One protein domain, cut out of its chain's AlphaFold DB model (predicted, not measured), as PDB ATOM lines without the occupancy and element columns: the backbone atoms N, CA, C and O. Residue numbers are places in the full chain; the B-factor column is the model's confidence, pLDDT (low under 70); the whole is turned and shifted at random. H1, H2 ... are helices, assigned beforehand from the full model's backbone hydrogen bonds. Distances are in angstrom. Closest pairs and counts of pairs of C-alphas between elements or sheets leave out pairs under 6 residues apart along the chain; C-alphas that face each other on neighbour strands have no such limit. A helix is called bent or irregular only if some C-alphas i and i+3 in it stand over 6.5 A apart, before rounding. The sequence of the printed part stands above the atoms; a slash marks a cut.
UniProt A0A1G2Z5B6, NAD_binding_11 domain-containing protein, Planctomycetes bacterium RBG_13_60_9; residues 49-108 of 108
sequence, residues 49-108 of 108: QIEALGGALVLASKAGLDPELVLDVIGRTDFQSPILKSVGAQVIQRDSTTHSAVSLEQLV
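This is residues 49 to 108 of the 108 residues of the protein "NAD_binding_11 domain-containing protein" of Planctomycetes bacterium RBG_13_60_9 (UniProt A0A1G2Z5B6). Three helices pack together with their centres in a triangle: H2 and H3 lie side by side as a helical hairpin, and H1, the longest, crosses it slantwise, meeting H3 with its first residues and H2 with its last ones. After H3 a loop swings away from this body, with residues 98 to 103 sticking out, and then folds back to the very short H4 near H1. The printed part has 60 residues with four named helices, in the order H1, H2, H3, H4, and no named strand; the class is all helix. It is compact, with a radius of gyration of the C-alphas of 11.1 A, and spans 29 by 23 by 18 A.

Find C-alpha 49 at (-28.903, 12.053, 34.639); from there H1, residues 49 to 62, runs 20.0 A to C-alpha 62 at (-44.294, -0.642, 35.727). H2, residues 67 to 76, covers 14.5 A from first to last C-alpha. H3, residues 82 to 93, covers 16.9 A. Look last for H4, residues 104 to 107, which is 5.7 A long and ends at C-alpha 107, (-29.159, 1.359, 29.307). No helix is bent or irregular.

Begin at H1. With residues 57 to 61 alone it touches H2, the closest C-alphas being those of Leu 57 and Pro 67, 6.3 A apart; the two run opposite ways at a steep tilt of 46 degrees. With residues 49 to 53 alone H1 touches residues 83 to 88 of H3, closest at the C-alphas of Ile 50 and Leu 84, 6.7 A apart; here the tilt is steep at 45 degrees and they run the same way. H2 and H3 touch as a hairpin, opposite ways at a shallow tilt of 18 degrees, with the C-alphas of Gly 75 and Lys 85 closest at 6.3 A. With 1 of these 3 touching pairs at a shallow tilt, the helix packing is only just mostly crossed. H4 is close to H1 but not clearly touching it, closest at the C-alphas of Gly 54 and Leu 107, 6.6 A; it is apart from H2 and from H3. In H1, H2 and H3 every O i to N i+4 pair is within hydrogen-bond range; H4 is too short for such a pair, and its 1 pair of O i to N i+3 is within range.

The two C-alphas farthest apart are those of Gly 64 and Ala 101, at 32.3 A. The printed part has no cut and ends at residue 108, the chain's last. The links H1 to H2 and H2 to H3 are tight, and H3 to H4 is short. In the B-factor column the mean pLDDT of the printed part is 82.1; look at residues 95 to 108 for the values under 70, with H4 at a mean of 49.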
ATOM      1  N   GLN A  49     -27.565  11.606  35.042       94.88
ATOM      2  CA  GLN A  49     -28.903  12.053  34.639       94.88
ATOM      3  C   GLN A  49     -29.550  11.095  33.633       94.88
ATOM      4  O   GLN A  49     -30.732  10.789  33.757       94.88
ATOM      5  N   ILE A  50     -28.785  10.610  32.655       91.81
ATOM      6  CA  ILE A  50     -29.273   9.657  31.651       91.81
ATOM      7  C   ILE A  50     -29.661   8.326  32.310       91.81
ATOM      8  O   ILE A  50     -30.731   7.790  32.026       91.81
ATOM      9  N   GLU A  51     -28.826   7.814  33.212       92.81
ATOM     10  CA  GLU A  51     -29.094   6.568  33.940       92.81
ATOM     11  C   GLU A  51     -30.336   6.692  34.838       92.81
ATOM     12  O   GLU A  51     -31.244   5.859  34.762       92.81
ATOM     13  N   ALA A  52     -30.456   7.799  35.576       94.19
ATOM     14  CA  ALA A  52     -31.642   8.097  36.373       94.19
ATOM     15  C   ALA A  52     -32.920   8.182  35.521       94.19
ATOM     16  O   ALA A  52     -33.974   7.708  35.948       94.19
ATOM     17  N   LEU A  53     -32.840   8.745  34.309       93.44
ATOM     18  CA  LEU A  53     -33.975   8.801  33.387       93.44
ATOM     19  C   LEU A  53     -34.425   7.409  32.949       93.44
ATOM     20  O   LEU A  53     -35.621   7.124  32.977       93.44
ATOM     21  N   GLY A  54     -33.480   6.544  32.572       90.31
ATOM     22  CA  GLY A  54     -33.776   5.159  32.202       90.31
ATOM     23  C   GLY A  54     -34.516   4.429  33.324       90.31
ATOM     24  O   GLY A  54     -35.604   3.892  33.109       90.31
ATOM     25  N   GLY A  55     -33.993   4.510  34.552       92.69
ATOM     26  CA  GLY A  55     -34.641   3.935  35.733       92.69
ATOM     27  C   GLY A  55     -36.034   4.517  36.006       92.69
ATOM     28  O   GLY A  55     -36.975   3.769  36.281       92.69
ATOM     29  N   ALA A  56     -36.193   5.837  35.878       93.44
ATOM     30  CA  ALA A  56     -37.470   6.518  36.080       93.44
ATOM     31  C   ALA A  56     -38.532   6.097  35.051       93.44
ATOM     32  O   ALA A  56     -39.682   5.872  35.423       93.44
ATOM     33  N   LEU A  57     -38.161   5.931  33.778       91.88
ATOM     34  CA  LEU A  57     -39.082   5.493  32.724       91.88
ATOM     35  C   LEU A  57     -39.484   4.021  32.880       91.88
ATOM     36  O   LEU A  57     -40.653   3.678  32.691       91.88
ATOM     37  N   VAL A  58     -38.558   3.149  33.295       92.62
ATOM     38  CA  VAL A  58     -38.881   1.751  33.632       92.62
ATOM     39  C   VAL A  58     -39.840   1.688  34.822       92.62
ATOM     40  O   VAL A  58     -40.808   0.923  34.796       92.62
ATOM     41  N   LEU A  59     -39.602   2.496  35.858       95.44
ATOM     42  CA  LEU A  59     -40.495   2.598  37.010       95.44
ATOM     43  C   LEU A  59     -41.881   3.114  36.600       95.44
ATOM     44  O   LEU A  59     -42.883   2.514  36.984       95.44
ATOM     45  N   ALA A  60     -41.939   4.175  35.795       94.56
ATOM     46  CA  ALA A  60     -43.179   4.741  35.273       94.56
ATOM     47  C   ALA A  60     -43.996   3.703  34.492       94.56
ATOM     48  O   ALA A  60     -45.179   3.518  34.774       94.56
ATOM     49  N   SER A  61     -43.348   2.961  33.588       90.56
ATOM     50  CA  SER A  61     -43.977   1.884  32.819       90.56
ATOM     51  C   SER A  61     -44.563   0.795  33.727       90.56
ATOM     52  O   SER A  61     -45.729   0.424  33.587       90.56
ATOM     53  N   LYS A  62     -43.807   0.341  34.739       95.00
ATOM     54  CA  LYS A  62     -44.294  -0.642  35.727       95.00
ATOM     55  C   LYS A  62     -45.437  -0.114  36.597       95.00
ATOM     56  O   LYS A  62     -46.260  -0.902  37.051       95.00
ATOM     57  N   ALA A  63     -45.488   1.195  36.827       97.44
ATOM     58  CA  ALA A  63     -46.571   1.864  37.542       97.44
ATOM     59  C   ALA A  63     -47.797   2.167  36.655       97.44
ATOM     60  O   ALA A  63     -48.791   2.681  37.163       97.44
ATOM     61  N   GLY A  64     -47.746   1.856  35.353       96.25
ATOM     62  CA  GLY A  64     -48.830   2.129  34.405       96.25
ATOM     63  C   GLY A  64     -48.947   3.599  33.992       96.25
ATOM     64  O   GLY A  64     -50.013   4.020  33.549       96.25
ATOM     65  N   LEU A  65     -47.882   4.387  34.158       96.94
ATOM     66  CA  LEU A  65     -47.830   5.779  33.719       96.94
ATOM     67  C   LEU A  65     -47.425   5.867  32.246       96.94
ATOM     68  O   LEU A  65     -46.541   5.140  31.793       96.94
ATOM     69  N   ASP A  66     -48.037   6.806  31.526       92.19
ATOM     70  CA  ASP A  66     -47.659   7.141  30.154       92.19
ATOM     71  C   ASP A  66     -46.279   7.838  30.133       92.19
ATOM     72  O   ASP A  66     -46.136   8.919  30.721       92.19
ATOM     73  N   PRO A  67     -45.260   7.256  29.470       87.62
ATOM     74  CA  PRO A  67     -43.928   7.848  29.364       87.62
ATOM     75  C   PRO A  67     -43.913   9.261  28.765       87.62
ATOM     76  O   PRO A  67     -43.077  10.072  29.167       87.62
ATOM     77  N   GLU A  68     -44.822   9.582  27.840       90.69
ATOM     78  CA  GLU A  68     -44.882  10.914  27.225       90.69
ATOM     79  C   GLU A  68     -45.337  11.969  28.237       90.69
ATOM     80  O   GLU A  68     -44.719  13.030  28.358       90.69
ATOM     81  N   LEU A  69     -46.363  11.650  29.034       93.88
ATOM     82  CA  LEU A  69     -46.833  12.523  30.112       93.88
ATOM     83  C   LEU A  69     -45.776  12.687  31.207       93.88
ATOM     84  O   LEU A  69     -45.593  13.787  31.727       93.88
ATOM     85  N   VAL A  70     -45.047  11.620  31.542       94.06
ATOM     86  CA  VAL A  70     -43.943  11.686  32.512       94.06
ATOM     87  C   VAL A  70     -42.854  12.646  32.035       94.06
ATOM     88  O   VAL A  70     -42.401  13.492  32.807       94.06
ATOM     89  N   LEU A  71     -42.458  12.559  30.765       92.62
ATOM     90  CA  LEU A  71     -41.446  13.445  30.191       92.62
ATOM     91  C   LEU A  71     -41.922  14.901  30.093       92.62
ATOM     92  O   LEU A  71     -41.122  15.809  30.334       92.62
ATOM     93  N   ASP A  72     -43.208  15.142  29.821       94.00
ATOM     94  CA  ASP A  72     -43.788  16.490  29.864       94.00
ATOM     95  C   ASP A  72     -43.731  17.091  31.278       94.00
ATOM     96  O   ASP A  72     -43.295  18.232  31.453       94.00
ATOM     97  N   VAL A  73     -44.081  16.308  32.306       95.19
ATOM     98  CA  VAL A  73     -43.989  16.739  33.711       95.19
ATOM     99  C   VAL A  73     -42.539  17.026  34.105       95.19
ATOM    100  O   VAL A  73     -42.261  18.088  34.666       95.19
ATOM    101  N   ILE A  74     -41.595  16.136  33.779       94.38
ATOM    102  CA  ILE A  74     -40.160  16.356  34.039       94.38
ATOM    103  C   ILE A  74     -39.690  17.658  33.381       94.38
ATOM    104  O   ILE A  74     -38.969  18.435  33.999       94.38
ATOM    105  N   GLY A  75     -40.128  17.937  32.152       92.88
ATOM    106  CA  GLY A  75     -39.740  19.133  31.406       92.88
ATOM    107  C   GLY A  75     -40.285  20.461  31.947       92.88
ATOM    108  O   GLY A  75     -39.790  21.508  31.532       92.88
ATOM    109  N   ARG A  76     -41.285  20.444  32.839       94.38
ATOM    110  CA  ARG A  76     -41.962  21.649  33.369       94.38
ATOM    111  C   ARG A  76     -41.770  21.869  34.869       94.38
ATOM    112  O   ARG A  76     -42.189  22.902  35.386       94.38
ATOM    113  N   THR A  77     -41.185  20.903  35.565       94.69
ATOM    114  CA  THR A  77     -41.024  20.909  37.026       94.69
ATOM    115  C   THR A  77     -39.556  21.067  37.419       94.69
ATOM    116  O   THR A  77     -38.683  21.247  36.568       94.69
ATOM    117  N   ASP A  78     -39.259  20.992  38.714       94.50
ATOM    118  CA  ASP A  78     -37.896  21.114  39.249       94.50
ATOM    119  C   ASP A  78     -36.958  19.979  38.802       94.50
ATOM    120  O   ASP A  78     -35.742  20.079  38.952       94.50
ATOM    121  N   PHE A  79     -37.500  18.914  38.203       92.00
ATOM    122  CA  PHE A  79     -36.722  17.832  37.595       92.00
ATOM    123  C   PHE A  79     -36.157  18.197  36.214       92.00
ATOM    124  O   PHE A  79     -35.442  17.391  35.618       92.00
ATOM    125  N   GLN A  80     -36.475  19.382  35.683       93.19
ATOM    126  CA  GLN A  80     -36.082  19.767  34.334       93.19
ATOM    127  C   GLN A  80     -34.559  19.803  34.161       93.19
ATOM    128  O   GLN A  80     -33.803  20.339  34.970       93.19
ATOM    129  N   SER A  81     -34.100  19.262  33.037       94.06
ATOM    130  CA  SER A  81     -32.709  19.344  32.604       94.06
ATOM    131  C   SER A  81     -32.663  19.325  31.078       94.06
ATOM    132  O   SER A  81     -33.356  18.505  30.464       94.06
ATOM    133  N   PRO A  82     -31.837  20.172  30.432       91.94
ATOM    134  CA  PRO A  82     -31.646  20.122  28.983       91.94
ATOM    135  C   PRO A  82     -31.221  18.734  28.482       91.94
ATOM    136  O   PRO A  82     -31.636  18.316  27.402       91.94
ATOM    137  N   ILE A  83     -30.444  18.000  29.288       92.62
ATOM    138  CA  ILE A  83     -30.004  16.634  28.978       92.62
ATOM    139  C   ILE A  83     -31.196  15.681  29.007       92.62
ATOM    140  O   ILE A  83     -31.424  14.966  28.035       92.62
ATOM    141  N   LEU A  84     -32.000  15.724  30.073       93.19
ATOM    142  CA  LEU A  84     -33.186  14.874  30.208       93.19
ATOM    143  C   LEU A  84     -34.204  15.132  29.098       93.19
ATOM    144  O   LEU A  84     -34.758  14.189  28.544       93.19
ATOM    145  N   LYS A  85     -34.401  16.399  28.719       90.31
ATOM    146  CA  LYS A  85     -35.282  16.771  27.609       90.31
ATOM    147  C   LYS A  85     -34.796  16.198  26.274       90.31
ATOM    148  O   LYS A  85     -35.592  15.625  25.536       90.31
ATOM    149  N   SER A  86     -33.505  16.343  25.962       89.50
ATOM    150  CA  SER A  86     -32.928  15.830  24.711       89.50
ATOM    151  C   SER A  86     -32.973  14.304  24.649       89.50
ATOM    152  O   SER A  86     -33.362  13.740  23.632       89.50
ATOM    153  N   VAL A  87     -32.575  13.639  25.733       88.25
ATOM    154  CA  VAL A  87     -32.476  12.176  25.791       88.25
ATOM    155  C   VAL A  87     -33.866  11.552  25.859       88.25
ATOM    156  O   VAL A  87     -34.139  10.600  25.140       88.25
ATOM    157  N   GLY A  88     -34.786  12.121  26.641       87.62
ATOM    158  CA  GLY A  88     -36.172  11.657  26.712       87.62
ATOM    159  C   GLY A  88     -36.879  11.691  25.356       87.62
ATOM    160  O   GLY A  88     -37.568  10.738  25.004       87.62
ATOM    161  N   ALA A  89     -36.645  12.737  24.552       85.62
ATOM    162  CA  ALA A  89     -37.171  12.807  23.189       85.62
ATOM    163  C   ALA A  89     -36.628  11.681  22.287       85.62
ATOM    164  O   ALA A  89     -37.399  11.079  21.544       85.62
ATOM    165  N   GLN A  90     -35.330  11.362  22.385       85.50
ATOM    166  CA  GLN A  90     -34.709  10.253  21.643       85.50
ATOM    167  C   GLN A  90     -35.274   8.895  22.079       85.50
ATOM    168  O   GLN A  90     -35.594   8.059  21.235       85.50
ATOM    169  N   VAL A  91     -35.479   8.701  23.387       83.81
ATOM    170  CA  VAL A  91     -36.058   7.469  23.946       83.81
ATOM    171  C   VAL A  91     -37.485   7.236  23.435       83.81
ATOM    172  O   VAL A  91     -37.790   6.119  23.018       83.81
ATOM    173  N   ILE A  92     -38.343   8.267  23.397       81.38
ATOM    174  CA  ILE A  92     -39.700   8.149  22.819       81.38
ATOM    175  C   ILE A  92     -39.624   7.775  21.335       81.38
ATOM    176  O   ILE A  92     -40.333   6.881  20.874       81.38
ATOM    177  N   GLN A  93     -38.745   8.441  20.581       79.62
ATOM    178  CA  GLN A  93     -38.607   8.240  19.136       79.62
ATOM    179  C   GLN A  93     -37.927   6.912  18.770       79.62
ATOM    180  O   GLN A  93     -37.867   6.574  17.588       79.62
ATOM    181  N   ARG A  94     -37.447   6.146  19.766       72.94
ATOM    182  CA  ARG A  94     -36.599   4.954  19.588       72.94
ATOM    183  C   ARG A  94     -35.375   5.239  18.715       72.94
ATOM    184  O   ARG A  94     -34.923   4.373  17.969       72.94
ATOM    185  N   ASP A  95     -34.851   6.455  18.810       64.06
ATOM    186  CA  ASP A  95     -33.662   6.869  18.081       64.06
ATOM    187  C   ASP A  95     -32.420   6.531  18.915       64.06
ATOM    188  O   ASP A  95     -32.140   7.181  19.923       64.06
ATOM    189  N   SER A  96     -31.689   5.484  18.516       58.00
ATOM    190  CA  SER A  96     -30.417   5.085  19.133       58.00
ATOM    191  C   SER A  96     -29.193   5.709  18.449       58.00
ATOM    192  O   SER A  96     -28.053   5.323  18.735       58.00
ATOM    193  N   THR A  97     -29.391   6.699  17.565       55.06
ATOM    194  CA  THR A  97     -28.290   7.367  16.865       55.06
ATOM    195  C   THR A  97     -27.314   7.979  17.868       55.06
ATOM    196  O   THR A  97     -27.626   8.847  18.683       55.06
ATOM    197  N   THR A  98     -26.078   7.491  17.822       54.03
ATOM    198  CA  THR A  98     -25.042   7.825  18.795       54.03
ATOM    199  C   THR A  98     -24.459   9.209  18.491       54.03
ATOM    200  O   THR A  98     -23.626   9.364  17.600       54.03
ATOM    201  N   HIS A  99     -24.872  10.233  19.242       60.94
ATOM    202  CA  HIS A  99     -24.337  11.603  19.123       60.94
ATOM    203  C   HIS A  99     -23.178  11.905  20.097       60.94
ATOM    204  O   HIS A  99     -22.567  12.973  20.045       60.94
ATOM    205  N   SER A 100     -22.861  10.963  20.989       54.62
ATOM    206  CA  SER A 100     -21.718  10.974  21.914       54.62
ATOM    207  C   SER A 100     -21.248   9.534  22.142       54.62
ATOM    208  O   SER A 100     -22.044   8.635  21.947       54.62
ATOM    209  N   ALA A 101     -19.997   9.278  22.547       46.88
ATOM    210  CA  ALA A 101     -19.388   7.931  22.527       46.88
ATOM    211  C   ALA A 101     -20.087   6.825  23.364       46.88
ATOM    212  O   ALA A 101     -19.649   5.678  23.323       46.88
ATOM    213  N   VAL A 102     -21.139   7.146  24.123       47.78
ATOM    214  CA  VAL A 102     -21.946   6.177  24.875       47.78
ATOM    215  C   VAL A 102     -23.195   5.837  24.061       47.78
ATOM    216  O   VAL A 102     -24.004   6.718  23.772       47.78
ATOM    217  N   SER A 103     -23.348   4.561  23.698       39.59
ATOM    218  CA  SER A 103     -24.565   4.047  23.060       39.59
ATOM    219  C   SER A 103     -25.687   3.922  24.095       39.59
ATOM    220  O   SER A 103     -25.495   3.309  25.147       39.59
ATOM    221  N   LEU A 104     -26.865   4.480  23.792       51.72
ATOM    222  CA  LEU A 104     -28.056   4.403  24.651       51.72
ATOM    223  C   LEU A 104     -28.643   2.982  24.735       51.72
ATOM    224  O   LEU A 104     -29.399   2.690  25.656       51.72
ATOM    225  N   GLU A 105     -28.255   2.081  23.828       51.66
ATOM    226  CA  GLU A 105     -28.682   0.672  23.818       51.66
ATOM    227  C   GLU A 105     -28.155  -0.123  25.021       51.66
ATOM    228  O   GLU A 105     -28.664  -1.193  25.323       51.66
ATOM    229  N   GLN A 106     -27.143   0.389  25.728       44.28
ATOM    230  CA  GLN A 106     -26.580  -0.263  26.915       44.28
ATOM    231  C   GLN A 106     -27.357   0.038  28.209       44.28
ATOM    232  O   GLN A 106     -26.978  -0.459  29.269       44.28
ATOM    233  N   LEU A 107     -28.402   0.873  28.145       46.97
ATOM    234  CA  LEU A 107     -29.159   1.359  29.307       46.97
ATOM    235  C   LEU A 107     -30.617   0.870  29.357       46.97
ATOM    236  O   LEU A 107     -31.351   1.271  30.263       46.97
ATOM    237  N   VAL A 108     -31.033   0.017  28.414       41.34
ATOM    238  CA  VAL A 108     -32.374  -0.594  28.345       41.34
ATOM    239  C   VAL A 108     -32.296  -2.110  28.392       41.34
ATOM    240  O   VAL A 108     -31.434  -2.675  27.687       41.34
TER     241      VAL A 108